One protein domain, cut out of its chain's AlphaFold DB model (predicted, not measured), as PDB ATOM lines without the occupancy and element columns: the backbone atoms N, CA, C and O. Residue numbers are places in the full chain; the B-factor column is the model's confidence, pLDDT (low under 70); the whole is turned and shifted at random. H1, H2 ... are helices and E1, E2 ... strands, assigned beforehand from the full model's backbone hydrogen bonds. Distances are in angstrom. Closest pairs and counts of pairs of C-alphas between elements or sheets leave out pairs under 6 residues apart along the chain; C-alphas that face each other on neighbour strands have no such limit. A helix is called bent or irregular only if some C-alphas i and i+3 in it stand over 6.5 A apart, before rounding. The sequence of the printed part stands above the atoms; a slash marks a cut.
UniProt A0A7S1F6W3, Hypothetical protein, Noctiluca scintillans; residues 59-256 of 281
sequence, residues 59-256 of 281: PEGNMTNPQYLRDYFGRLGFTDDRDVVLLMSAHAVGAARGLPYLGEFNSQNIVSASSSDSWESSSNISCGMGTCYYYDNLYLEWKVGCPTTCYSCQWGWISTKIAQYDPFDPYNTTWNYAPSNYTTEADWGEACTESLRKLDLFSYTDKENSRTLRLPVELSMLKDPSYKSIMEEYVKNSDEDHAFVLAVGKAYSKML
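What this domain is: This is residues 59 to 256 of the 281 residues of the protein "Hypothetical protein" of Noctiluca scintillans (UniProt A0A7S1F6W3). Six crossed helices, H1, H2, H3, H5, H6 and H7, pack together at one end of the domain, while the other end is a looser half of loops with two small two-stranded sheets and H4, which touches no helix. Two long stretches with no named element, residues 105 to 128 and 145 to 188, lie between the elements, and residues 113 to 118 stick out. The printed part has 198 residues with seven named helices and four named strands, in the order H1 H2 E1 E2 H3 E3 H4 E4 H5 H6 H7; under half of the residues, 93, are in these, and the class is mostly helix. Both sheets, E1 - E2 and E3 - E4, are antiparallel. The whole is compact, with a radius of gyration of the C-alphas of 16.9 A and spans of 46 by 43 by 33 A.

How they stand to each other: Start at H1, residues 67 to 74: it touches H2, residues 81 to 92, about perpendicular at 84 degrees, closest at the C-alphas of Phe 73 and Val 84, 6.8 A apart. Next find the hairpin of E1, residues 95 to 98, and E2, residues 101 to 104, antiparallel at 157 degrees, with N 96 and O 103 within hydrogen-bond range at 2.8 A. H3, residues 129 to 139, touches residues 89 to 92 alone of H2, closest at the C-alphas of Ala 92 and Tyr 133, 5.3 A apart. E3, residues 142 to 144, is the antiparallel neighbour of E4, residues 204 to 206, with N 143 and O 205 within hydrogen-bond range at 2.9 A. H4, residues 189 to 198, is near E2. H5, residues 216 to 223, only just touches H3, with 3 pairs of C-alphas within 8 A, the closest those of Asn 137 and Leu 219, 6.9 A. H6, residues 225 to 236, touches H3 at a steep tilt of 57 degrees, opposite ways, closest at the C-alphas of Thr 131 and Val 235, 5.4 A. H7, residues 239 to 256, touches H2 with residues 247 to 252 alone, closest at the C-alphas of Asp 83 and Ala 251, 5.4 A. Every O i to N i+4 pair is within hydrogen-bond range in H1, H3, H4 and H6, against 5 of 8 in H2, 12 of 14 in H7 and 1 of 4 in H5, where 4 of 5 O i to N i+3 pairs are.

Where its parts are: Find C-alpha 67 at (141.784, 139.829, 110.644), where H1 begins. H2 is 17.9 A long, H3 15.3 A, H4 14.5 A and H6 15.8 A. H7, 27.4 A, is irregular, with C-alphas 240 and 243 8.3 A apart, and ends at C-alpha 256 at (144.204, 116.592, 110.913).

The domain as a whole: The two C-alphas farthest apart, those of Thr 79 and Thr 160, are 48.2 A apart. The printed part has no cut; E2 to H3 and E3 to H4 are long links of 24 and 44 residues. Mean pLDDT of the printed part is 78.8, and 54 residues are under 70, among them 110 to 127 and 156 to 185.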
ATOM      1  N   PRO A  59     152.169 130.774 106.328       88.06
ATOM      2  CA  PRO A  59     151.596 131.853 107.121       88.06
ATOM      3  C   PRO A  59     152.665 132.896 107.474       88.06
ATOM      4  O   PRO A  59     153.805 132.538 107.766       88.06
ATOM      5  N   GLU A  60     152.285 134.172 107.452       91.88
ATOM      6  CA  GLU A  60     153.128 135.301 107.840       91.88
ATOM      7  C   GLU A  60     153.008 135.604 109.339       91.88
ATOM      8  O   GLU A  60     151.924 135.921 109.835       91.88
ATOM      9  N   GLY A  61     154.132 135.521 110.054       92.31
ATOM     10  CA  GLY A  61     154.211 135.782 111.491       92.31
ATOM     11  C   GLY A  61     154.225 137.273 111.840       92.31
ATOM     12  O   GLY A  61     153.781 137.642 112.926       92.31
ATOM     13  N   ASN A  62     154.674 138.133 110.920       94.12
ATOM     14  CA  ASN A  62     154.814 139.578 111.134       94.12
ATOM     15  C   ASN A  62     153.499 140.367 110.976       94.12
ATOM     16  O   ASN A  62     153.482 141.593 111.086       94.12
ATOM     17  N   MET A  63     152.381 139.690 110.698       95.56
ATOM     18  CA  MET A  63     151.076 140.337 110.540       95.56
ATOM     19  C   MET A  63     150.586 140.928 111.857       95.56
ATOM     20  O   MET A  63     150.556 140.255 112.874       95.56
ATOM     21  N   THR A  64     150.154 142.189 111.845       96.31
ATOM     22  CA  THR A  64     149.727 142.908 113.063       96.31
ATOM     23  C   THR A  64     148.231 143.206 113.120       96.31
ATOM     24  O   THR A  64     147.752 143.734 114.131       96.31
ATOM     25  N   ASN A  65     147.511 142.886 112.041       97.12
ATOM     26  CA  ASN A  65     146.061 142.964 111.963       97.12
ATOM     27  C   ASN A  65     145.472 141.569 112.245       97.12
ATOM     28  O   ASN A  65     145.701 140.664 111.439       97.12
ATOM     29  N   PRO A  66     144.695 141.384 113.327       96.31
ATOM     30  CA  PRO A  66     144.144 140.077 113.691       96.31
ATOM     31  C   PRO A  66     143.202 139.489 112.629       96.31
ATOM     32  O   PRO A  66     143.061 138.271 112.552       96.31
ATOM     33  N   GLN A  67     142.613 140.312 111.752       97.12
ATOM     34  CA  GLN A  67     141.784 139.829 110.644       97.12
ATOM     35  C   GLN A  67     142.562 138.922 109.675       97.12
ATOM     36  O   GLN A  67     141.970 138.040 109.055       97.12
ATOM     37  N   TYR A  68     143.889 139.074 109.595       97.56
ATOM     38  CA  TYR A  68     144.741 138.171 108.823       97.56
ATOM     39  C   TYR A  68     144.536 136.704 109.225       97.56
ATOM     40  O   TYR A  68     144.463 135.835 108.357       97.56
ATOM     41  N   LEU A  69     144.410 136.427 110.528       96.75
ATOM     42  CA  LEU A  69     144.215 135.070 111.026       96.75
ATOM     43  C   LEU A  69     142.867 134.507 110.579       96.75
ATOM     44  O   LEU A  69     142.846 133.400 110.050       96.75
ATOM     45  N   ARG A  70     141.770 135.268 110.689       96.69
ATOM     46  CA  ARG A  70     140.449 134.845 110.183       96.69
ATOM     47  C   ARG A  70     140.485 134.515 108.701       96.69
ATOM     48  O   ARG A  70     139.977 133.476 108.291       96.69
ATOM     49  N   ASP A  71     141.111 135.369 107.903       96.00
ATOM     50  CA  ASP A  71     141.192 135.170 106.460       96.00
ATOM     51  C   ASP A  71     142.047 133.948 106.116       96.00
ATOM     52  O   ASP A  71     141.677 133.125 105.276       96.00
ATOM     53  N   TYR A  72     143.186 133.796 106.791       95.12
ATOM     54  CA  TYR A  72     144.097 132.686 106.556       95.12
ATOM     55  C   TYR A  72     143.475 131.345 106.972       95.12
ATOM     56  O   TYR A  72     143.452 130.403 106.172       95.12
ATOM     57  N   PHE A  73     142.958 131.257 108.201       94.75
ATOM     58  CA  PHE A  73     142.367 130.048 108.778       94.75
ATOM     59  C   PHE A  73     140.985 129.729 108.195       94.75
ATOM     60  O   PHE A  73     140.678 128.559 107.958       94.75
ATOM     61  N   GLY A  74     140.188 130.739 107.844       93.75
ATOM     62  CA  GLY A  74     138.904 130.561 107.166       93.75
ATOM     63  C   GLY A  74     139.052 129.828 105.833       93.75
ATOM     64  O   GLY A  74     138.270 128.931 105.521       93.75
ATOM     65  N   ARG A  75     140.137 130.093 105.091       90.69
ATOM     66  CA  ARG A  75     140.480 129.363 103.853       90.69
ATOM     67  C   ARG A  75     140.880 127.903 104.084       90.69
ATOM     68  O   ARG A  75     140.953 127.140 103.125       90.69
ATOM     69  N   LEU A  76     141.166 127.525 105.326       90.31
ATOM     70  CA  LEU A  76     141.441 126.153 105.750       90.31
ATOM     71  C   LEU A  76     140.203 125.483 106.385       90.31
ATOM     72  O   LEU A  76     140.299 124.349 106.840       90.31
ATOM     73  N   GLY A  77     139.042 126.155 106.409       91.62
ATOM     74  CA  GLY A  77     137.801 125.637 107.000       91.62
ATOM     75  C   GLY A  77     137.615 125.956 108.490       91.62
ATOM     76  O   GLY A  77     136.729 125.395 109.142       91.62
ATOM     77  N   PHE A  78     138.424 126.859 109.045       95.19
ATOM     78  CA  PHE A  78     138.316 127.333 110.425       95.19
ATOM     79  C   PHE A  78     137.725 128.737 110.451       95.19
ATOM     80  O   PHE A  78     138.439 129.735 110.430       95.19
ATOM     81  N   THR A  79     136.397 128.801 110.428       95.00
ATOM     82  CA  THR A  79     135.639 130.060 110.448       95.00
ATOM     83  C   THR A  79     135.206 130.480 111.851       95.00
ATOM     84  O   THR A  79     134.651 131.561 112.006       95.00
ATOM     85  N   ASP A  80     135.409 129.622 112.853       97.19
ATOM     86  CA  ASP A  80     135.190 129.949 114.261       97.19
ATOM     87  C   ASP A  80     136.490 130.510 114.849       97.19
ATOM     88  O   ASP A  80     137.547 129.880 114.759       97.19
ATOM     89  N   ASP A  81     136.410 131.684 115.469       98.38
ATOM     90  CA  ASP A  81     137.543 132.324 116.131       98.38
ATOM     91  C   ASP A  81     138.143 131.451 117.238       98.38
ATOM     92  O   ASP A  81     139.354 131.487 117.473       98.38
ATOM     93  N   ARG A  82     137.319 130.623 117.889       97.69
ATOM     94  CA  ARG A  82     137.769 129.691 118.923       97.69
ATOM     95  C   ARG A  82     138.699 128.622 118.366       97.69
ATOM     96  O   ARG A  82     139.699 128.327 119.015       97.69
ATOM     97  N   ASP A  83     138.432 128.097 117.169       96.75
ATOM     98  CA  ASP A  83     139.341 127.147 116.518       96.75
ATOM     99  C   ASP A  83     140.705 127.797 116.251       96.75
ATOM    100  O   ASP A  83     141.740 127.185 116.494       96.75
ATOM    101  N   VAL A  84     140.713 129.050 115.786       97.56
ATOM    102  CA  VAL A  84     141.949 129.799 115.515       97.56
ATOM    103  C   VAL A  84     142.756 129.992 116.795       97.56
ATOM    104  O   VAL A  84     143.941 129.670 116.819       97.56
ATOM    105  N   VAL A  85     142.119 130.464 117.872       97.31
ATOM    106  CA  VAL A  85     142.777 130.669 119.173       97.31
ATOM    107  C   VAL A  85     143.380 129.365 119.694       97.31
ATOM    108  O   VAL A  85     144.559 129.329 120.043       97.31
ATOM    109  N   LEU A  86     142.604 128.279 119.662       94.44
ATOM    110  CA  LEU A  86     143.046 126.963 120.121       94.44
ATOM    111  C   LEU A  86     144.187 126.398 119.273       94.44
ATOM    112  O   LEU A  86     145.137 125.858 119.826       94.44
ATOM    113  N   LEU A  87     144.148 126.534 117.947       93.75
ATOM    114  CA  LEU A  87     145.243 126.062 117.095       93.75
ATOM    115  C   LEU A  87     146.527 126.880 117.284       93.75
ATOM    116  O   LEU A  87     147.612 126.304 117.263       93.75
ATOM    117  N   MET A  88     146.422 128.190 117.526       93.75
ATOM    118  CA  MET A  88     147.584 129.032 117.837       93.75
ATOM    119  C   MET A  88     148.245 128.637 119.167       93.75
ATOM    120  O   MET A  88     149.459 128.763 119.304       93.75
ATOM    121  N   SER A  89     147.491 128.067 120.116       90.25
ATOM    122  CA  SER A  89     148.054 127.545 121.372       90.25
ATOM    123  C   SER A  89     148.987 126.343 121.204       90.25
ATOM    124  O   SER A  89     149.654 125.965 122.162       90.25
ATOM    125  N   ALA A  90     149.125 125.785 119.995       85.56
ATOM    126  CA  ALA A  90     150.219 124.866 119.692       85.56
ATOM    127  C   ALA A  90     151.598 125.496 119.971       85.56
ATOM    128  O   ALA A  90     152.550 124.773 120.231       85.56
ATOM    129  N   HIS A  91     151.718 126.826 119.983       87.81
ATOM    130  CA  HIS A  91     152.929 127.511 120.432       87.81
ATOM    131  C   HIS A  91     153.135 127.474 121.955       87.81
ATOM    132  O   HIS A  91     154.189 127.859 122.430       87.81
ATOM    133  N   ALA A  92     152.214 126.946 122.760       81.50
ATOM    134  CA  ALA A  92     152.508 126.688 124.169       81.50
ATOM    135  C   ALA A  92     153.640 125.652 124.353       81.50
ATOM    136  O   ALA A  92     154.201 125.551 125.446       81.50
ATOM    137  N   VAL A  93     154.013 124.925 123.286       73.94
ATOM    138  CA  VAL A  93     155.169 124.021 123.261       73.94
ATOM    139  C   VAL A  93     156.231 124.460 122.269       73.94
ATOM    140  O   VAL A  93     155.959 124.906 121.156       73.94
ATOM    141  N   GLY A  94     157.476 124.222 122.666       73.94
ATOM    142  CA  GLY A  94     158.636 124.336 121.800       73.94
ATOM    143  C   GLY A  94     159.142 125.765 121.636       73.94
ATOM    144  O   GLY A  94     158.973 126.636 122.493       73.94
ATOM    145  N   ALA A  95     159.840 125.975 120.526       76.31
ATOM    146  CA  ALA A  95     160.576 127.195 120.237       76.31
ATOM    147  C   ALA A  95     160.630 127.451 118.726       76.31
ATOM    148  O   ALA A  95     160.651 126.512 117.922       76.31
ATOM    149  N   ALA A  96     160.730 128.720 118.335       78.88
ATOM    150  CA  ALA A  96     161.157 129.090 116.994       78.88
ATOM    151  C   ALA A  96     162.672 128.865 116.872       78.88
ATOM    152  O   ALA A  96     163.454 129.386 117.670       78.88
ATOM    153  N   ARG A  97     163.089 128.073 115.878       71.62
ATOM    154  CA  ARG A  97     164.498 127.699 115.644       71.62
ATOM    155  C   ARG A  97     164.939 127.922 114.196       71.62
ATOM    156  O   ARG A  97     165.690 127.125 113.636       71.62
ATOM    157  N   GLY A  98     164.427 128.968 113.551       64.94
ATOM    158  CA  GLY A  98     164.724 129.230 112.147       64.94
ATOM    159  C   GLY A  98     164.565 130.692 111.769       64.94
ATOM    160  O   GLY A  98     163.634 131.348 112.218       64.94
ATOM    161  N   LEU A  99     165.449 131.185 110.895       61.09
ATOM    162  CA  LEU A  99     165.365 132.550 110.383       61.09
ATOM    163  C   LEU A  99     163.948 132.852 109.849       61.09
ATOM    164  O   LEU A  99     163.403 132.053 109.080       61.09
ATOM    165  N   PRO A 100     163.361 134.002 110.209       75.31
ATOM    166  CA  PRO A 100     163.997 135.095 110.941       75.31
ATOM    167  C   PRO A 100     163.809 135.029 112.475       75.31
ATOM    168  O   PRO A 100     164.435 135.810 113.181       75.31
ATOM    169  N   TYR A 101     162.990 134.114 113.006       84.50
ATOM    170  CA  TYR A 101     162.553 134.119 114.408       84.50
ATOM    171  C   TYR A 101     163.257 133.080 115.281       84.50
ATOM    172  O   TYR A 101     163.366 131.905 114.927       84.50
ATOM    173  N   LEU A 102     163.670 133.510 116.473       79.12
ATOM    174  CA  LEU A 102     164.408 132.689 117.426       79.12
ATOM    175  C   LEU A 102     163.922 132.939 118.849       79.12
ATOM    176  O   LEU A 102     163.835 134.088 119.278       79.12
ATOM    177  N   GLY A 103     163.629 131.862 119.577       79.00
ATOM    178  CA  GLY A 103     163.248 131.930 120.988       79.00
ATOM    179  C   GLY A 103     162.150 130.949 121.378       79.00
ATOM    180  O   GLY A 103     161.521 130.320 120.525       79.00
ATOM    181  N   GLU A 104     161.929 130.806 122.681       83.69
ATOM    182  CA  GLU A 104     160.908 129.902 123.214       83.69
ATOM    183  C   GLU A 104     159.527 130.527 123.190       83.69
ATOM    184  O   GLU A 104     159.365 131.698 123.523       83.69
ATOM    185  N   PHE A 105     158.517 129.717 122.898       83.94
ATOM    186  CA  PHE A 105     157.132 130.143 123.060       83.94
ATOM    187  C   PHE A 105     156.507 129.666 124.378       83.94
ATOM    188  O   PHE A 105     155.459 130.179 124.778       83.94
ATOM    189  N   ASN A 106     157.142 128.715 125.064       77.06
ATOM    190  CA  ASN A 106     156.653 128.189 126.331       77.06
ATOM    191  C   ASN A 106     156.407 129.302 127.361       77.06
ATOM    192  O   ASN A 106     157.050 130.357 127.371       77.06
ATOM    193  N   SER A 107     155.424 129.053 128.224       77.00
ATOM    194  CA  SER A 107     155.135 129.979 129.305       77.00
ATOM    195  C   SER A 107     156.187 129.892 130.406       77.00
ATOM    196  O   SER A 107     156.728 128.823 130.696       77.00
ATOM    197  N   GLN A 108     156.437 131.029 131.051       71.56
ATOM    198  CA  GLN A 108     157.304 131.126 132.228       71.56
ATOM    199  C   GLN A 108     156.652 130.537 133.488       71.56
ATOM    200  O   GLN A 108     157.345 130.238 134.458       71.56
ATOM    201  N   ASN A 109     155.330 130.347 133.453       70.56
ATOM    202  CA  ASN A 109     154.496 129.993 134.597       70.56
ATOM    203  C   ASN A 109     154.146 128.493 134.668       70.56
ATOM    204  O   ASN A 109     153.314 128.085 135.474       70.56
ATOM    205  N   ILE A 110     154.752 127.651 133.823       65.25
ATOM    206  CA  ILE A 110     154.502 126.202 133.839       65.25
ATOM    207  C   ILE A 110     155.236 125.576 135.031       65.25
ATOM    208  O   ILE A 110     156.464 125.494 135.039       65.25
ATOM    209  N   VAL A 111     154.484 125.079 136.014       49.75
ATOM    210  CA  VAL A 111     155.019 124.328 137.159       49.75
ATOM    211  C   VAL A 111     155.081 122.840 136.787       49.75
ATOM    212  O   VAL A 111     154.037 122.201 136.652       49.75
ATOM    213  N   SER A 112     156.271 122.249 136.615       46.25
ATOM    214  CA  SER A 112     156.389 120.785 136.486       46.25
ATOM    215  C   SER A 112     156.578 120.150 137.869       46.25
ATOM    216  O   SER A 112     157.429 120.558 138.656       46.25
ATOM    217  N   ALA A 113     155.762 119.146 138.192       36.03
ATOM    218  CA  ALA A 113     155.757 118.500 139.504       36.03
ATOM    219  C   ALA A 113     156.795 117.365 139.663       36.03
ATOM    220  O   ALA A 113     156.738 116.650 140.662       36.03
ATOM    221  N   SER A 114     157.723 117.132 138.720       37.16
ATOM    222  CA  SER A 114     158.582 115.934 138.818       37.16
ATOM    223  C   SER A 114     159.906 115.899 138.040       37.16
ATOM    224  O   SER A 114     160.442 114.804 137.871       37.16
ATOM    225  N   SER A 115     160.485 117.010 137.577       36.00
ATOM    226  CA  SER A 115     161.861 116.978 137.046       36.00
ATOM    227  C   SER A 115     162.846 117.582 138.042       36.00
ATOM    228  O   SER A 115     162.680 118.707 138.499       36.00
ATOM    229  N   SER A 116     163.916 116.844 138.347       37.25
ATOM    230  CA  SER A 116     165.120 117.355 139.020       37.25
ATOM    231  C   SER A 116     165.793 118.510 138.263       37.25
ATOM    232  O   SER A 116     166.672 119.165 138.810       37.25
ATOM    233  N   ASP A 117     165.364 118.764 137.026       38.94
ATOM    234  CA  ASP A 117     165.589 119.996 136.276       38.94
ATOM    235  C   ASP A 117     164.405 120.939 136.517       38.94
ATOM    236  O   ASP A 117     163.576 121.175 135.636       38.94
ATOM    237  N   SER A 118     164.270 121.400 137.758       37.31
ATOM    238  CA  SER A 118     163.264 122.377 138.158       37.31
ATOM    239  C   SER A 118     163.485 123.660 137.359       37.31
ATOM    240  O   SER A 118     164.376 124.450 137.671       37.31
ATOM    241  N   TRP A 119     162.703 123.864 136.301       45.78
ATOM    242  CA  TRP A 119     162.549 125.183 135.704       45.78
ATOM    243  C   TRP A 119     161.845 126.022 136.761       45.78
ATOM    244  O   TRP A 119     160.646 125.867 136.962       45.78
ATOM    245  N   GLU A 120     162.619 126.797 137.520       40.09
ATOM    246  CA  GLU A 120     162.132 127.636 138.611       40.09
ATOM    247  C   GLU A 120     161.031 128.567 138.087       40.09
ATOM    248  O   GLU A 120     161.296 129.639 137.546       40.09
ATOM    249  N   SER A 121     159.776 128.146 138.227       43.34
ATOM    250  CA  SER A 121     158.639 129.042 138.134       43.34
ATOM    251  C   SER A 121     158.659 129.870 139.415       43.34
ATOM    252  O   SER A 121     158.336 129.374 140.496       43.34
ATOM    253  N   SER A 122     159.045 131.137 139.319       42.75
ATOM    254  CA  SER A 122     158.863 132.109 140.404       42.75
ATOM    255  C   SER A 122     157.382 132.459 140.629       42.75
ATOM    256  O   SER A 122     157.045 133.195 141.556       42.75
ATOM    257  N   SER A 123     156.481 131.938 139.792       48.62
ATOM    258  CA  SER A 123     155.056 132.228 139.809       48.62
ATOM    259  C   SER A 123     154.262 131.284 140.708       48.62
ATOM    260  O   SER A 123     154.271 130.070 140.524       48.62
ATOM    261  N   ASN A 124     153.444 131.857 141.591       51.41
ATOM    262  CA  ASN A 124     152.421 131.145 142.371       51.41
ATOM    263  C   ASN A 124     151.212 130.674 141.525       51.41
ATOM    264  O   ASN A 124     150.144 130.411 142.074       51.41
ATOM    265  N   ILE A 125     151.335 130.626 140.195       56.09
ATOM    266  CA  ILE A 125     150.246 130.275 139.280       56.09
ATOM    267  C   ILE A 125     150.410 128.809 138.891       56.09
ATOM    268  O   ILE A 125     151.293 128.464 138.115       56.09
ATOM    269  N   SER A 126     149.550 127.939 139.415       62.97
ATOM    270  CA  SER A 126     149.416 126.568 138.920       62.97
ATOM    271  C   SER A 126     148.426 126.555 137.752       62.97
ATOM    272  O   SER A 126     147.221 126.430 137.965       62.97
ATOM    273  N   CYS A 127     148.912 126.722 136.525       68.00
ATOM    274  CA  CYS A 127     148.112 126.537 135.311       68.00
ATOM    275  C   CYS A 127     148.648 125.373 134.471       68.00
ATOM    276  O   CYS A 127     149.827 125.022 134.542       68.00
ATOM    277  N   GLY A 128     147.770 124.761 133.673       73.62
ATOM    278  CA  GLY A 128     148.205 123.858 132.611       73.62
ATOM    279  C   GLY A 128     148.852 124.622 131.459       73.62
ATOM    280  O   GLY A 128     148.713 125.840 131.335       73.62
ATOM    281  N   MET A 129     149.585 123.902 130.615       77.00
ATOM    282  CA  MET A 129     150.462 124.463 129.587       77.00
ATOM    283  C   MET A 129     149.779 125.479 128.667       77.00
ATOM    284  O   MET A 129     150.325 126.555 128.412       77.00
ATOM    285  N   GLY A 130     148.579 125.155 128.186       81.12
ATOM    286  CA  GLY A 130     147.831 126.032 127.293       81.12
ATOM    287  C   GLY A 130     147.289 127.266 127.989       81.12
ATOM    288  O   GLY A 130     147.424 128.386 127.494       81.12
ATOM    289  N   THR A 131     146.732 127.065 129.180       86.38
ATOM    290  CA  THR A 131     146.249 128.165 130.007       86.38
ATOM    291  C   THR A 131     147.381 129.112 130.411       86.38
ATOM    292  O   THR A 131     147.206 130.325 130.317       86.38
ATOM    293  N   CYS A 132     148.566 128.605 130.764       85.81
ATOM    294  CA  CYS A 132     149.725 129.451 131.046       85.81
ATOM    295  C   CYS A 132     150.176 130.245 129.810       85.81
ATOM    296  O   CYS A 132     150.493 131.427 129.911       85.81
ATOM    297  N   TYR A 133     150.154 129.637 128.620       89.88
ATOM    298  CA  TYR A 133     150.463 130.351 127.378       89.88
ATOM    299  C   TYR A 133     149.503 131.530 127.132       89.88
ATOM    300  O   TYR A 133     149.953 132.624 126.782       89.88
ATOM    301  N   TYR A 134     148.199 131.348 127.364       93.44
ATOM    302  CA  TYR A 134     147.227 132.443 127.275       93.44
ATOM    303  C   TYR A 134     147.370 133.468 128.396       93.44
ATOM    304  O   TYR A 134     147.211 134.662 128.137       93.44
ATOM    305  N   TYR A 135     147.682 133.023 129.614       92.44
ATOM    306  CA  TYR A 135     147.969 133.912 130.732       92.44
ATOM    307  C   TYR A 135     149.108 134.866 130.364       92.44
ATOM    308  O   TYR A 135     148.957 136.080 130.481       92.44
ATOM    309  N   ASP A 136     150.200 134.335 129.814       91.81
ATOM    310  CA  ASP A 136     151.348 135.145 129.423       91.81
ATOM    311  C   ASP A 136     150.978 136.183 128.363       91.81
ATOM    312  O   ASP A 136     151.333 137.356 128.481       91.81
ATOM    313  N   ASN A 137     150.209 135.776 127.348       94.94
ATOM    314  CA  ASN A 137     149.730 136.692 126.313       94.94
ATOM    315  C   ASN A 137     148.935 137.853 126.924       94.94
ATOM    316  O   ASN A 137     149.159 139.006 126.563       94.94
ATOM    317  N   LEU A 138     148.013 137.549 127.838       95.44
ATOM    318  CA  LEU A 138     147.079 138.519 128.405       95.44
ATOM    319  C   LEU A 138     147.711 139.452 129.442       95.44
ATOM    320  O   LEU A 138     147.296 140.609 129.523       95.44
ATOM    321  N   TYR A 139     148.657 138.953 130.242       93.25
ATOM    322  CA  TYR A 139     149.061 139.614 131.487       93.25
ATOM    323  C   TYR A 139     150.541 139.988 131.577       93.25
ATOM    324  O   TYR A 139     150.877 140.812 132.428       93.25
ATOM    325  N   LEU A 140     151.423 139.462 130.719       92.31
ATOM    326  CA  LEU A 140     152.801 139.955 130.674       92.31
ATOM    327  C   LEU A 140     152.888 141.302 129.952       92.31
ATOM    328  O   LEU A 140     152.157 141.593 129.002       92.31
ATOM    329  N   GLU A 141     153.848 142.119 130.379       95.19
ATOM    330  CA  GLU A 141     154.254 143.294 129.618       95.19
ATOM    331  C   GLU A 141     155.198 142.877 128.487       95.19
ATOM    332  O   GLU A 141     156.278 142.336 128.726       95.19
ATOM    333  N   TRP A 142     154.816 143.187 127.250       96.44
ATOM    334  CA  TRP A 142     155.592 142.862 126.054       96.44
ATOM    335  C   TRP A 142     156.354 144.083 125.534       96.44
ATOM    336  O   TRP A 142     155.819 145.193 125.478       96.44
ATOM    337  N   LYS A 143     157.592 143.877 125.082       96.62
ATOM    338  CA  LYS A 143     158.393 144.868 124.347       96.62
ATOM    339  C   LYS A 143     158.796 144.316 122.985       96.62
ATOM    340  O   LYS A 143     158.954 143.109 122.826       96.62
ATOM    341  N   VAL A 144     158.970 145.195 122.000       96.62
ATOM    342  CA  VAL A 144     159.552 144.801 120.709       96.62
ATOM    343  C   VAL A 144     161.013 144.413 120.930       96.62
ATOM    344  O   VAL A 144     161.766 145.173 121.537       96.62
ATOM    345  N   GLY A 145     161.399 143.238 120.445       94.25
ATOM    346  CA  GLY A 145     162.749 142.704 120.576       94.25
ATOM    347  C   GLY A 145     162.783 141.181 120.509       94.25
ATOM    348  O   GLY A 145     161.746 140.511 120.521       94.25
ATOM    349  N   CYS A 146     163.994 140.641 120.432       91.62
ATOM    350  CA  CYS A 146     164.236 139.209 120.553       91.62
ATOM    351  C   CYS A 146     164.586 138.824 121.998       91.62
ATOM    352  O   CYS A 146     165.176 139.643 122.712       91.62
ATOM    353  N   PRO A 147     164.299 137.577 122.411       89.62
ATOM    354  CA  PRO A 147     164.795 137.046 123.670       89.62
ATOM    355  C   PRO A 147     166.323 137.103 123.761       89.62
ATOM    356  O   PRO A 147     167.030 136.968 122.758       89.62
ATOM    357  N   THR A 148     166.834 137.288 124.974       86.88
ATOM    358  CA  THR A 148     168.268 137.217 125.302       86.88
ATOM    359  C   THR A 148     168.654 135.879 125.924       86.88
ATOM    360  O   THR A 148     169.832 135.623 126.151       86.88
ATOM    361  N   THR A 149     167.672 135.026 126.217       78.38
ATOM    362  CA  THR A 149     167.867 133.677 126.752       78.38
ATOM    363  C   THR A 149     166.889 132.706 126.089       78.38
ATOM    364  O   THR A 149     165.822 133.108 125.629       78.38
ATOM    365  N   CYS A 150     167.259 131.426 126.015       74.44
ATOM    366  CA  CYS A 150     166.362 130.346 125.608       74.44
ATOM    367  C   CYS A 150     166.781 129.050 126.310       74.44
ATOM    368  O   CYS A 150     167.851 128.503 126.022       74.44
ATOM    369  N   TYR A 151     165.944 128.543 127.216       71.12
ATOM    370  CA  TYR A 151     166.292 127.393 128.053       71.12
ATOM    371  C   TYR A 151     166.175 126.064 127.306       71.12
ATOM    372  O   TYR A 151     167.126 125.288 127.283       71.12
ATOM    373  N   SER A 152     165.063 125.820 126.618       65.44
ATOM    374  CA  SER A 152     164.872 124.651 125.752       65.44
ATOM    375  C   SER A 152     165.792 124.673 124.532       65.44
ATOM    376  O   SER A 152     166.096 123.616 123.989       65.44
ATOM    377  N   CYS A 153     166.282 125.841 124.095       64.56
ATOM    378  CA  CYS A 153     167.344 125.911 123.083       64.56
ATOM    379  C   CYS A 153     168.744 125.682 123.671       64.56
ATOM    380  O   CYS A 153     169.691 125.572 122.897       64.56
ATOM    381  N   GLN A 154     168.888 125.667 125.003       63.66
ATOM    382  CA  GLN A 154     170.169 125.567 125.712       63.66
ATOM    383  C   GLN A 154     171.196 126.621 125.261       63.66
ATOM    384  O   GLN A 154     172.397 126.364 125.155       63.66
ATOM    385  N   TRP A 155     170.724 127.839 124.995       70.62
ATOM    386  CA  TRP A 155     171.562 128.971 124.606       70.62
ATOM    387  C   TRP A 155     172.613 129.284 125.678       70.62
ATOM    388  O   TRP A 155     172.281 129.465 126.847       70.62
ATOM    389  N   GLY A 156     173.893 129.312 125.286       59.66
ATOM    390  CA  GLY A 156     175.017 129.598 126.186       59.66
ATOM    391  C   GLY A 156     175.520 128.408 127.018       59.66
ATOM    392  O   GLY A 156     176.424 128.582 127.834       59.66
ATOM    393  N   TRP A 157     174.985 127.195 126.825       58.00
ATOM    394  CA  TRP A 157     175.464 125.995 127.521       58.00
ATOM    395  C   TRP A 157     176.722 125.422 126.845       58.00
ATOM    396  O   TRP A 157     176.874 125.474 125.627       58.00
ATOM    397  N   ILE A 158     177.648 124.873 127.641       55.06
ATOM    398  CA  ILE A 158     178.927 124.308 127.169       55.06
ATOM    399  C   ILE A 158     178.746 122.822 126.797       55.06
ATOM    400  O   ILE A 158     177.980 122.096 127.432       55.06
ATOM    401  N   SER A 159     179.479 122.368 125.774       52.41
ATOM    402  CA  SER A 159     179.311 121.142 124.961       52.41
ATOM    403  C   SER A 159     179.080 119.784 125.646       52.41
ATOM    404  O   SER A 159     178.735 118.826 124.959       52.41
ATOM    405  N   THR A 160     179.227 119.647 126.963       47.78
ATOM    406  CA  THR A 160     179.137 118.346 127.652       47.78
ATOM    407  C   THR A 160     177.713 117.932 128.044       47.78
ATOM    408  O   THR A 160     177.480 116.748 128.278       47.78
ATOM    409  N   LYS A 161     176.747 118.863 128.071       46.94
ATOM    410  CA  LYS A 161     175.311 118.597 128.328       46.94
ATOM    411  C   LYS A 161     174.442 118.580 127.055       46.94
ATOM    412  O   LYS A 161     173.307 118.129 127.102       46.94
ATOM    413  N   ILE A 162     175.002 119.018 125.923       48.84
ATOM    414  CA  ILE A 162     174.302 119.326 124.657       48.84
ATOM    415  C   ILE A 162     173.956 118.064 123.828       48.84
ATOM    416  O   ILE A 162     173.191 118.117 122.871       48.84
ATOM    417  N   ALA A 163     174.512 116.897 124.171       42.31
ATOM    418  CA  ALA A 163     174.519 115.719 123.294       42.31
ATOM    419  C   ALA A 163     173.574 114.568 123.693       42.31
ATOM    420  O   ALA A 163     173.628 113.506 123.068       42.31
ATOM    421  N   GLN A 164     172.732 114.712 124.722       48.34
ATOM    422  CA  GLN A 164     171.836 113.621 125.118       48.34
ATOM    423  C   GLN A 164     170.534 113.676 124.313       48.34
ATOM    424  O   GLN A 164     169.694 114.545 124.512       48.34
ATOM    425  N   TYR A 165     170.397 112.747 123.364       43.41
ATOM    426  CA  TYR A 165     169.145 112.512 122.655       43.41
ATOM    427  C   TYR A 165     168.101 111.956 123.635       43.41
ATOM    428  O   TYR A 165     168.208 110.798 124.040       43.41
ATOM    429  N   ASP A 166     167.116 112.772 124.009       48.44
ATOM    430  CA  ASP A 166     165.911 112.349 124.714       48.44
ATOM    431  C   ASP A 166     164.751 112.147 123.712       48.44
ATOM    432  O   ASP A 166     164.216 113.121 123.178       48.44
ATOM    433  N   PRO A 167     164.351 110.894 123.418       42.47
ATOM    434  CA  PRO A 167     163.223 110.598 122.534       42.47
ATOM    435  C   PRO A 167     161.857 110.994 123.111       42.47
ATOM    436  O   PRO A 167     160.871 110.953 122.376       42.47
ATOM    437  N   PHE A 168     161.783 111.336 124.397       42.56
ATOM    438  CA  PHE A 168     160.565 111.786 125.067       42.56
ATOM    439  C   PHE A 168     160.525 113.293 125.277       42.56
ATOM    440  O   PHE A 168     159.542 113.782 125.823       42.56
ATOM    441  N   ASP A 169     161.545 114.026 124.835       51.38
ATOM    442  CA  ASP A 169     161.562 115.469 124.960       51.38
ATOM    443  C   ASP A 169     160.558 116.113 123.983       51.38
ATOM    444  O   ASP A 169     160.791 116.163 122.764       51.38
ATOM    445  N   PRO A 170     159.439 116.652 124.496       44.41
ATOM    446  CA  PRO A 170     158.400 117.233 123.663       44.41
ATOM    447  C   PRO A 170     158.823 118.589 123.071       44.41
ATOM    448  O   PRO A 170     158.096 119.176 122.276       44.41
ATOM    449  N   TYR A 171     160.002 119.100 123.427       47.69
ATOM    450  CA  TYR A 171     160.553 120.358 122.935       47.69
ATOM    451  C   TYR A 171     161.606 120.155 121.837       47.69
ATOM    452  O   TYR A 171     162.099 121.138 121.274       47.69
ATOM    453  N   ASN A 172     161.927 118.897 121.498       49.22
ATOM    454  CA  ASN A 172     162.902 118.526 120.472       49.22
ATOM    455  C   ASN A 172     164.258 119.249 120.650       49.22
ATOM    456  O   ASN A 172     164.817 119.834 119.722       49.22
ATOM    457  N   THR A 173     164.792 119.251 121.868       48.66
ATOM    458  CA  THR A 173     166.120 119.750 122.269       48.66
ATOM    459  C   THR A 173     167.279 118.899 121.736       48.66
ATOM    460  O   THR A 173     168.440 119.259 121.915       48.66
ATOM    461  N   THR A 174     167.006 117.802 121.021       44.25
ATOM    462  CA  THR A 174     168.052 116.868 120.601       44.25
ATOM    463  C   THR A 174     168.795 117.349 119.346       44.25
ATOM    464  O   THR A 174     168.285 117.446 118.231       44.25
ATOM    465  N   TRP A 175     170.051 117.709 119.585       49.03
ATOM    466  CA  TRP A 175     170.831 118.723 118.880       49.03
ATOM    467  C   TRP A 175     171.384 118.361 117.488       49.03
ATOM    468  O   TRP A 175     171.783 119.251 116.742       49.03
ATOM    469  N   ASN A 176     171.415 117.087 117.083       44.34
ATOM    470  CA  ASN A 176     172.233 116.655 115.931       44.34
ATOM    471  C   ASN A 176     171.854 117.264 114.562       44.34
ATOM    472  O   ASN A 176     172.622 117.123 113.612       44.34
ATOM    473  N   TYR A 177     170.712 117.950 114.454       44.78
ATOM    474  CA  TYR A 177     170.263 118.630 113.232       44.78
ATOM    475  C   TYR A 177     169.828 120.089 113.447       44.78
ATOM    476  O   TYR A 177     169.307 120.707 112.517       44.78
ATOM    477  N   ALA A 178     170.024 120.653 114.644       46.00
ATOM    478  CA  ALA A 178     169.769 122.072 114.861       46.00
ATOM    479  C   ALA A 178     170.812 122.890 114.072       46.00
ATOM    480  O   ALA A 178     172.005 122.580 114.144       46.00
ATOM    481  N   PRO A 179     170.407 123.897 113.277       46.66
ATOM    482  CA  PRO A 179     171.365 124.634 112.465       46.66
ATOM    483  C   PRO A 179     172.428 125.319 113.339       46.66
ATOM    484  O   PRO A 179     172.128 125.877 114.394       46.66
ATOM    485  N   SER A 180     173.689 125.256 112.904       50.34
ATOM    486  CA  SER A 180     174.868 125.686 113.673       50.34
ATOM    487  C   SER A 180     174.928 127.185 113.979       50.34
ATOM    488  O   SER A 180     175.769 127.612 114.763       50.34
ATOM    489  N   ASN A 181     174.048 127.987 113.382       50.16
ATOM    490  CA  ASN A 181     173.948 129.433 113.565       50.16
ATOM    491  C   ASN A 181     173.053 129.852 114.749       50.16
ATOM    492  O   ASN A 181     172.590 130.986 114.766       50.16
ATOM    493  N   TYR A 182     172.754 128.948 115.695       55.88
ATOM    494  CA  TYR A 182     171.797 129.206 116.785       55.88
ATOM    495  C   TYR A 182     172.280 128.805 118.190       55.88
ATOM    496  O   TYR A 182     171.457 128.583 119.077       55.88
ATOM    497  N   THR A 183     173.593 128.706 118.413       55.34
ATOM    498  CA  THR A 183     174.181 128.499 119.758       55.34
ATOM    499  C   THR A 183     175.026 129.656 120.250       55.34
ATOM    500  O   THR A 183     175.471 129.621 121.399       55.34
ATOM    501  N   THR A 184     175.288 130.655 119.404       61.66
ATOM    502  CA  THR A 184     176.187 131.744 119.769       61.66
ATOM    503  C   THR A 184     175.401 132.938 120.276       61.66
ATOM    504  O   THR A 184     174.404 133.345 119.686       61.66
ATOM    505  N   GLU A 185     175.874 133.511 121.380       65.44
ATOM    506  CA  GLU A 185     175.230 134.656 122.028       65.44
ATOM    507  C   GLU A 185     175.104 135.880 121.117       65.44
ATOM    508  O   GLU A 185     174.197 136.695 121.271       65.44
ATOM    509  N   ALA A 186     175.966 135.962 120.103       71.50
ATOM    510  CA  ALA A 186     175.961 137.022 119.111       71.50
ATOM    511  C   ALA A 186     174.733 137.009 118.177       71.50
ATOM    512  O   ALA A 186     174.523 137.994 117.473       71.50
ATOM    513  N   ASP A 187     173.935 135.935 118.157       73.00
ATOM    514  CA  ASP A 187     172.811 135.771 117.226       73.00
ATOM    515  C   ASP A 187     171.436 136.114 117.840       73.00
ATOM    516  O   ASP A 187     170.433 136.114 117.125       73.00
ATOM    517  N   TRP A 188     171.356 136.430 119.141       79.94
ATOM    518  CA  TRP A 188     170.105 136.766 119.843       79.94
ATOM    519  C   TRP A 188     170.105 138.186 120.443       79.94
ATOM    520  O   TRP A 188     170.999 138.991 120.177       79.94
ATOM    521  N   GLY A 189     169.054 138.563 121.185       86.31
ATOM    522  CA  GLY A 189     168.943 139.889 121.806       86.31
ATOM    523  C   GLY A 189     168.966 141.059 120.808       86.31
ATOM    524  O   GLY A 189     168.172 141.107 119.861       86.31
ATOM    525  N   GLU A 190     169.864 142.028 121.016       89.38
ATOM    526  CA  GLU A 190     169.979 143.232 120.175       89.38
ATOM    527  C   GLU A 190     170.387 142.914 118.731       89.38
ATOM    528  O   GLU A 190     169.834 143.499 117.798       89.38
ATOM    529  N   ALA A 191     171.296 141.957 118.524       86.62
ATOM    530  CA  ALA A 191     171.747 141.568 117.189       86.62
ATOM    531  C   ALA A 191     170.612 140.936 116.367       86.62
ATOM    532  O   ALA A 191     170.428 141.267 115.190       86.62
ATOM    533  N   CYS A 192     169.799 140.088 117.004       87.69
ATOM    534  CA  CYS A 192     168.571 139.560 116.410       87.69
ATOM    535  C   CYS A 192     167.568 140.680 116.116       87.69
ATOM    536  O   CYS A 192     167.052 140.766 115.003       87.69
ATOM    537  N   THR A 193     167.347 141.586 117.071       91.69
ATOM    538  CA  THR A 193     166.406 142.707 116.916       91.69
ATOM    539  C   THR A 193     166.783 143.584 115.719       91.69
ATOM    540  O   THR A 193     165.937 143.915 114.891       91.69
ATOM    541  N   GLU A 194     168.067 143.907 115.573       90.81
ATOM    542  CA  GLU A 194     168.588 144.668 114.438       90.81
ATOM    543  C   GLU A 194     168.469 143.897 113.114       90.81
ATOM    544  O   GLU A 194     168.162 144.483 112.075       90.81
ATOM    545  N   SER A 195     168.685 142.581 113.137       88.62
ATOM    546  CA  SER A 195     168.551 141.722 111.956       88.62
ATOM    547  C   SER A 195     167.106 141.641 111.468       88.62
ATOM    548  O   SER A 195     166.863 141.775 110.270       88.62
ATOM    549  N   LEU A 196     166.146 141.501 112.386       91.38
ATOM    550  CA  LEU A 196     164.719 141.577 112.079       91.38
ATOM    551  C   LEU A 196     164.358 142.943 111.492       91.38
ATOM    552  O   LEU A 196     163.766 143.016 110.417       91.38
ATOM    553  N   ARG A 197     164.801 144.026 112.139       93.62
ATOM    554  CA  ARG A 197     164.520 145.399 111.705       93.62
ATOM    555  C   ARG A 197     165.021 145.682 110.286       93.62
ATOM    556  O   ARG A 197     164.335 146.353 109.521       93.62
ATOM    557  N   LYS A 198     166.193 145.159 109.902       92.81
ATOM    558  CA  LYS A 198     166.733 145.269 108.529       92.81
ATOM    559  C   LYS A 198     165.850 144.604 107.469       92.81
ATOM    560  O   LYS A 198     165.950 144.965 106.300       92.81
ATOM    561  N   LEU A 199     165.017 143.647 107.869       91.38
ATOM    562  CA  LEU A 199     164.065 142.943 107.011       91.38
ATOM    563  C   LEU A 199     162.644 143.528 107.094       91.38
ATOM    564  O   LEU A 199     161.732 142.938 106.526       91.38
ATOM    565  N   ASP A 200     162.456 144.654 107.794       93.56
ATOM    566  CA  ASP A 200     161.134 145.208 108.137       93.56
ATOM    567  C   ASP A 200     160.265 144.224 108.952       93.56
ATOM    568  O   ASP A 200     159.036 144.188 108.876       93.56
ATOM    569  N   LEU A 201     160.931 143.385 109.749       94.31
ATOM    570  CA  LEU A 201     160.321 142.407 110.640       94.31
ATOM    571  C   LEU A 201     160.579 142.780 112.094       94.31
ATOM    572  O   LEU A 201     161.513 143.515 112.422       94.31
ATOM    573  N   PHE A 202     159.773 142.220 112.989       96.00
ATOM    574  CA  PHE A 202     160.025 142.290 114.419       96.00
ATOM    575  C   PHE A 202     159.359 141.132 115.161       96.00
ATOM    576  O   PHE A 202     158.519 140.412 114.622       96.00
ATOM    577  N   SER A 203     159.750 140.959 116.417       95.31
ATOM    578  CA  SER A 203     159.119 140.061 117.378       95.31
ATOM    579  C   SER A 203     158.883 140.793 118.689       95.31
ATOM    580  O   SER A 203     159.349 141.921 118.880       95.31
ATOM    581  N   TYR A 204     158.170 140.140 119.593       96.88
ATOM    582  CA  TYR A 204     158.022 140.580 120.963       96.88
ATOM    583  C   TYR A 204     158.753 139.645 121.908       96.88
ATOM    584  O   TYR A 204     158.804 138.433 121.691       96.88
ATOM    585  N   THR A 205     159.254 140.225 122.989       94.81
ATOM    586  CA  THR A 205     159.710 139.479 124.150       94.81
ATOM    587  C   THR A 205     159.147 140.088 125.423       94.81
ATOM    588  O   THR A 205     158.749 141.259 125.431       94.81
ATOM    589  N   ASP A 206     159.046 139.292 126.480       92.88
ATOM    590  CA  ASP A 206     158.596 139.798 127.767       92.88
ATOM    591  C   ASP A 206     159.583 140.857 128.290       92.88
ATOM    592  O   ASP A 206     160.797 140.838 128.043       92.88
ATOM    593  N   LYS A 207     159.046 141.856 128.979       93.50
ATOM    594  CA  LYS A 207     159.831 142.990 129.456       93.50
ATOM    595  C   LYS A 207     160.677 142.643 130.678       93.50
ATOM    596  O   LYS A 207     161.729 143.259 130.847       93.50
ATOM    597  N   GLU A 208     160.214 141.706 131.500       88.25
ATOM    598  CA  GLU A 208     160.794 141.383 132.803       88.25
ATOM    599  C   GLU A 208     162.160 140.707 132.675       88.25
ATOM    600  O   GLU A 208     163.130 141.174 133.269       88.25
ATOM    601  N   ASN A 209     162.256 139.648 131.871       85.31
ATOM    602  CA  ASN A 209     163.464 138.832 131.756       85.31
ATOM    603  C   ASN A 209     163.873 138.521 130.307       85.31
ATOM    604  O   ASN A 209     164.972 138.012 130.092       85.31
ATOM    605  N   SER A 210     163.069 138.916 129.311       89.25
ATOM    606  CA  SER A 210     163.399 138.762 127.882       89.25
ATOM    607  C   SER A 210     163.705 137.310 127.503       89.25
ATOM    608  O   SER A 210     164.691 137.016 126.823       89.25
ATOM    609  N   ARG A 211     162.876 136.391 127.993       84.31
ATOM    610  CA  ARG A 211     162.981 134.947 127.775       84.31
ATOM    611  C   ARG A 211     161.986 134.465 126.732       84.31
ATOM    612  O   ARG A 211     162.323 133.659 125.870       84.31
ATOM    613  N   THR A 212     160.750 134.935 126.819       88.12
ATOM    614  CA  THR A 212     159.651 134.405 126.017       88.12
ATOM    615  C   THR A 212     159.552 135.173 124.708       88.12
ATOM    616  O   THR A 212     159.651 136.396 124.693       88.12
ATOM    617  N   LEU A 213     159.352 134.461 123.604       92.12
ATOM    618  CA  LEU A 213     159.091 134.992 122.271       92.12
ATOM    619  C   LEU A 213     157.585 135.023 122.005       92.12
ATOM    620  O   LEU A 213     156.875 134.051 122.274       92.12
ATOM    621  N   ARG A 214     157.115 136.096 121.369       95.00
ATOM    622  CA  ARG A 214     155.842 136.111 120.640       95.00
ATOM    623  C   ARG A 214     156.008 136.740 119.269       95.00
ATOM    624  O   ARG A 214     156.704 137.743 119.096       95.00
ATOM    625  N   LEU A 215     155.337 136.160 118.287       95.56
ATOM    626  CA  LEU A 215     155.222 136.719 116.951       95.56
ATOM    627  C   LEU A 215     154.221 137.881 116.953       95.56
ATOM    628  O   LEU A 215     153.256 137.871 117.727       95.56
ATOM    629  N   PRO A 216     154.384 138.866 116.052       96.94
ATOM    630  CA  PRO A 216     153.427 139.959 115.928       96.94
ATOM    631  C   PRO A 216     151.984 139.506 115.720       96.94
ATOM    632  O   PRO A 216     151.072 140.106 116.290       96.94
ATOM    633  N   VAL A 217     151.782 138.413 114.980       96.06
ATOM    634  CA  VAL A 217     150.452 137.853 114.741       96.06
ATOM    635  C   VAL A 217     149.799 137.305 116.011       96.06
ATOM    636  O   VAL A 217     148.597 137.483 116.183       96.06
ATOM    637  N   GLU A 218     150.570 136.741 116.944       95.06
ATOM    638  CA  GLU A 218     150.049 136.239 118.221       95.06
ATOM    639  C   GLU A 218     149.570 137.394 119.101       95.06
ATOM    640  O   GLU A 218     148.421 137.407 119.540       95.06
ATOM    641  N   LEU A 219     150.401 138.426 119.290       97.38
ATOM    642  CA  LEU A 219     149.990 139.588 120.086       97.38
ATOM    643  C   LEU A 219     148.935 140.447 119.383       97.38
ATOM    644  O   LEU A 219     148.203 141.188 120.042       97.38
ATOM    645  N   SER A 220     148.796 140.343 118.056       97.31
ATOM    646  CA  SER A 220     147.698 140.999 117.341       97.31
ATOM    647  C   SER A 220     146.327 140.499 117.795       97.31
ATOM    648  O   SER A 220     145.379 141.286 117.798       97.31
ATOM    649  N   MET A 221     146.227 139.242 118.250       98.00
ATOM    650  CA  MET A 221     144.979 138.645 118.728       98.00
ATOM    651  C   MET A 221     144.406 139.390 119.936       98.00
ATOM    652  O   MET A 221     143.193 139.484 120.077       98.00
ATOM    653  N   LEU A 222     145.259 140.000 120.764       97.75
ATOM    654  CA  LEU A 222     144.841 140.776 121.938       97.75
ATOM    655  C   LEU A 222     144.122 142.081 121.575       97.75
ATOM    656  O   LEU A 222     143.422 142.655 122.410       97.75
ATOM    657  N   LYS A 223     144.297 142.563 120.339       97.50
ATOM    658  CA  LYS A 223     143.598 143.745 119.811       97.50
ATOM    659  C   LYS A 223     142.174 143.416 119.364       97.50
ATOM    660  O   LYS A 223     141.391 144.334 119.137       97.50
ATOM    661  N   ASP A 224     141.853 142.133 119.214       98.38
ATOM    662  CA  ASP A 224     140.547 141.663 118.785       98.38
ATOM    663  C   ASP A 224     139.714 141.185 119.988       98.38
ATOM    664  O   ASP A 224     140.129 140.256 120.686       98.38
ATOM    665  N   PRO A 225     138.535 141.778 120.253       98.31
ATOM    666  CA  PRO A 225     137.726 141.416 121.416       98.31
ATOM    667  C   PRO A 225     137.288 139.949 121.442       98.31
ATOM    668  O   PRO A 225     137.208 139.364 122.520       98.31
ATOM    669  N   SER A 226     137.015 139.350 120.277       98.50
ATOM    670  CA  SER A 226     136.572 137.957 120.178       98.50
ATOM    671  C   SER A 226     137.704 137.023 120.591       98.50
ATOM    672  O   SER A 226     137.566 136.281 121.565       98.50
ATOM    673  N   TYR A 227     138.871 137.146 119.947       98.56
ATOM    674  CA  TYR A 227     140.044 136.339 120.290       98.56
ATOM    675  C   TYR A 227     140.471 136.512 121.743       98.56
ATOM    676  O   TYR A 227     140.707 135.520 122.436       98.56
ATOM    677  N   LYS A 228     140.521 137.758 122.222       98.44
ATOM    678  CA  LYS A 228     140.880 138.053 123.606       98.44
ATOM    679  C   LYS A 228     139.915 137.395 124.598       98.44
ATOM    680  O   LYS A 228     140.374 136.752 125.536       98.44
ATOM    681  N   SER A 229     138.604 137.490 124.363       98.38
ATOM    682  CA  SER A 229     137.592 136.901 125.253       98.38
ATOM    683  C   SER A 229     137.704 135.377 125.363       98.38
ATOM    684  O   SER A 229     137.509 134.824 126.442       98.38
ATOM    685  N   ILE A 230     138.089 134.698 124.277       98.00
ATOM    686  CA  ILE A 230     138.313 133.247 124.273       98.00
ATOM    687  C   ILE A 230     139.552 132.896 125.110       98.00
ATOM    688  O   ILE A 230     139.523 131.933 125.872       98.00
ATOM    689  N   MET A 231     140.637 133.674 125.006       97.06
ATOM    690  CA  MET A 231     141.813 133.480 125.867       97.06
ATOM    691  C   MET A 231     141.459 133.709 127.344       97.06
ATOM    692  O   MET A 231     141.816 132.898 128.196       97.06
ATOM    693  N   GLU A 232     140.717 134.779 127.647       96.31
ATOM    694  CA  GLU A 232     140.252 135.097 129.005       96.31
ATOM    695  C   GLU A 232     139.344 133.996 129.574       96.31
ATOM    696  O   GLU A 232     139.447 133.667 130.754       96.31
ATOM    697  N   GLU A 233     138.486 133.391 128.747       95.25
ATOM    698  CA  GLU A 233     137.632 132.262 129.127       95.25
ATOM    699  C   GLU A 233     138.455 131.065 129.609       95.25
ATOM    700  O   GLU A 233     138.157 130.521 130.674       95.25
ATOM    701  N   TYR A 234     139.491 130.658 128.868       91.94
ATOM    702  CA  TYR A 234     140.325 129.523 129.274       91.94
ATOM    703  C   TYR A 234     141.195 129.847 130.486       91.94
ATOM    704  O   TYR A 234     141.315 129.010 131.373       91.94
ATOM    705  N   VAL A 235     141.715 131.077 130.597       91.31
ATOM    706  CA  VAL A 235     142.437 131.492 131.810       91.31
ATOM    707  C   VAL A 235     141.525 131.521 133.037       91.31
ATOM    708  O   VAL A 235     141.940 131.125 134.119       91.31
ATOM    709  N   LYS A 236     140.274 131.964 132.901       90.25
ATOM    710  CA  LYS A 236     139.323 131.999 134.022       90.25
ATOM    711  C   LYS A 236     138.902 130.600 134.481       90.25
ATOM    712  O   LYS A 236     138.581 130.425 135.652       90.25
ATOM    713  N   ASN A 237     138.875 129.634 133.567       84.31
ATOM    714  CA  ASN A 237     138.507 128.244 133.835       84.31
ATOM    715  C   ASN A 237     139.751 127.336 133.822       84.31
ATOM    716  O   ASN A 237     139.715 126.244 133.257       84.31
ATOM    717  N   SER A 238     140.852 127.819 134.405       78.25
ATOM    718  CA  SER A 238     142.176 127.188 134.353       78.25
ATOM    719  C   SER A 238     142.315 125.913 135.180       78.25
ATOM    720  O   SER A 238     143.336 125.236 135.057       78.25
ATOM    721  N   ASP A 239     141.346 125.620 136.051       70.44
ATOM    722  CA  ASP A 239     141.389 124.475 136.959       70.44
ATOM    723  C   ASP A 239     141.626 123.183 136.155       70.44
ATOM    724  O   ASP A 239     140.798 122.766 135.344       70.44
ATOM    725  N   GLU A 240     142.810 122.594 136.349       64.69
ATOM    726  CA  GLU A 240     143.276 121.342 135.728       64.69
ATOM    727  C   GLU A 240     143.372 121.344 134.184       64.69
ATOM    728  O   GLU A 240     143.611 120.302 133.580       64.69
ATOM    729  N   ASP A 241     143.229 122.499 133.517       74.50
ATOM    730  CA  ASP A 241     143.321 122.671 132.048       74.50
ATOM    731  C   ASP A 241     142.327 121.808 131.233       74.50
ATOM    732  O   ASP A 241     142.369 121.781 130.003       74.50
ATOM    733  N   HIS A 242     141.388 121.112 131.883       78.94
ATOM    734  CA  HIS A 242     140.533 120.106 131.245       78.94
ATOM    735  C   HIS A 242     139.686 120.675 130.100       78.94
ATOM    736  O   HIS A 242     139.606 120.084 129.019       78.94
ATOM    737  N   ALA A 243     139.059 121.836 130.312       83.50
ATOM    738  CA  ALA A 243     138.242 122.483 129.289       83.50
ATOM    739  C   ALA A 243     139.079 122.876 128.061       83.50
ATOM    740  O   ALA A 243     138.647 122.672 126.925       83.50
ATOM    741  N   PHE A 244     140.289 123.387 128.295       86.06
ATOM    742  CA  PHE A 244     141.243 123.740 127.251       86.06
ATOM    743  C   PHE A 244     141.700 122.499 126.470       86.06
ATOM    744  O   PHE A 244     141.541 122.446 125.251       86.06
ATOM    745  N   VAL A 245     142.171 121.465 127.169       82.81
ATOM    746  CA  VAL A 245     142.659 120.187 126.618       82.81
ATOM    747  C   VAL A 245     141.608 119.528 125.716       82.81
ATOM    748  O   VAL A 245     141.911 119.064 124.612       82.81
ATOM    749  N   LEU A 246     140.341 119.517 126.145       85.31
ATOM    750  CA  LEU A 246     139.232 118.986 125.348       85.31
ATOM    751  C   LEU A 246     138.942 119.836 124.106       85.31
ATOM    752  O   LEU A 246     138.604 119.293 123.050       85.31
ATOM    753  N   ALA A 247     139.039 121.159 124.219       89.75
ATOM    754  CA  ALA A 247     138.771 122.064 123.112       89.75
ATOM    755  C   ALA A 247     139.887 122.025 122.056       89.75
ATOM    756  O   ALA A 247     139.586 121.911 120.866       89.75
ATOM    757  N   VAL A 248     141.157 122.015 122.478       89.00
ATOM    758  CA  VAL A 248     142.304 121.803 121.584       89.00
ATOM    759  C   VAL A 248     142.186 120.458 120.885       89.00
ATOM    760  O   VAL A 248     142.333 120.408 119.668       89.00
ATOM    761  N   GLY A 249     141.839 119.386 121.608       87.25
ATOM    762  CA  GLY A 249     141.628 118.063 121.017       87.25
ATOM    763  C   GLY A 249     140.647 118.099 119.841       87.25
ATOM    764  O   GLY A 249     140.948 117.577 118.769       87.25
ATOM    765  N   LYS A 250     139.521 118.812 119.980       89.31
ATOM    766  CA  LYS A 250     138.531 118.991 118.901       89.31
ATOM    767  C   LYS A 250     139.071 119.809 117.726       89.31
ATOM    768  O   LYS A 250     138.962 119.360 116.583       89.31
ATOM    769  N   ALA A 251     139.655 120.979 117.988       92.56
ATOM    770  CA  ALA A 251     140.187 121.856 116.940       92.56
ATOM    771  C   ALA A 251     141.330 121.177 116.162       92.56
ATOM    772  O   ALA A 251     141.378 121.219 114.930       92.56
ATOM    773  N   TYR A 252     142.210 120.472 116.871       89.94
ATOM    774  CA  TYR A 252     143.321 119.730 116.288       89.94
ATOM    775  C   TYR A 252     142.849 118.512 115.489       89.94
ATOM    776  O   TYR A 252     143.332 118.278 114.383       89.94
ATOM    777  N   SER A 253     141.860 117.765 115.991       88.50
ATOM    778  CA  SER A 253     141.236 116.665 115.242       88.50
ATOM    779  C   SER A 253     140.666 117.157 113.916       88.50
ATOM    780  O   SER A 253     140.941 116.588 112.860       88.50
ATOM    781  N   LYS A 254     139.947 118.288 113.958       90.50
ATOM    782  CA  LYS A 254     139.445 118.961 112.760       90.50
ATOM    783  C   LYS A 254     140.591 119.307 111.804       90.50
ATOM    784  O   LYS A 254     140.463 119.025 110.619       90.50
ATOM    785  N   MET A 255     141.715 119.834 112.300       91.62
ATOM    786  CA  MET A 255     142.918 120.138 111.502       91.62
ATOM    787  C   MET A 255     143.515 118.927 110.805       91.62
ATOM    788  O   MET A 255     143.810 119.007 109.612       91.62
ATOM    789  N   LEU A 256     143.672 117.811 111.512       88.69
ATOM    790  CA  LEU A 256     144.204 116.592 110.913       88.69
ATOM    791  C   LEU A 256     143.331 116.107 109.755       88.69
ATOM    792  O   LEU A 256     143.848 115.526 108.803       88.69
TER     793      LEU A 256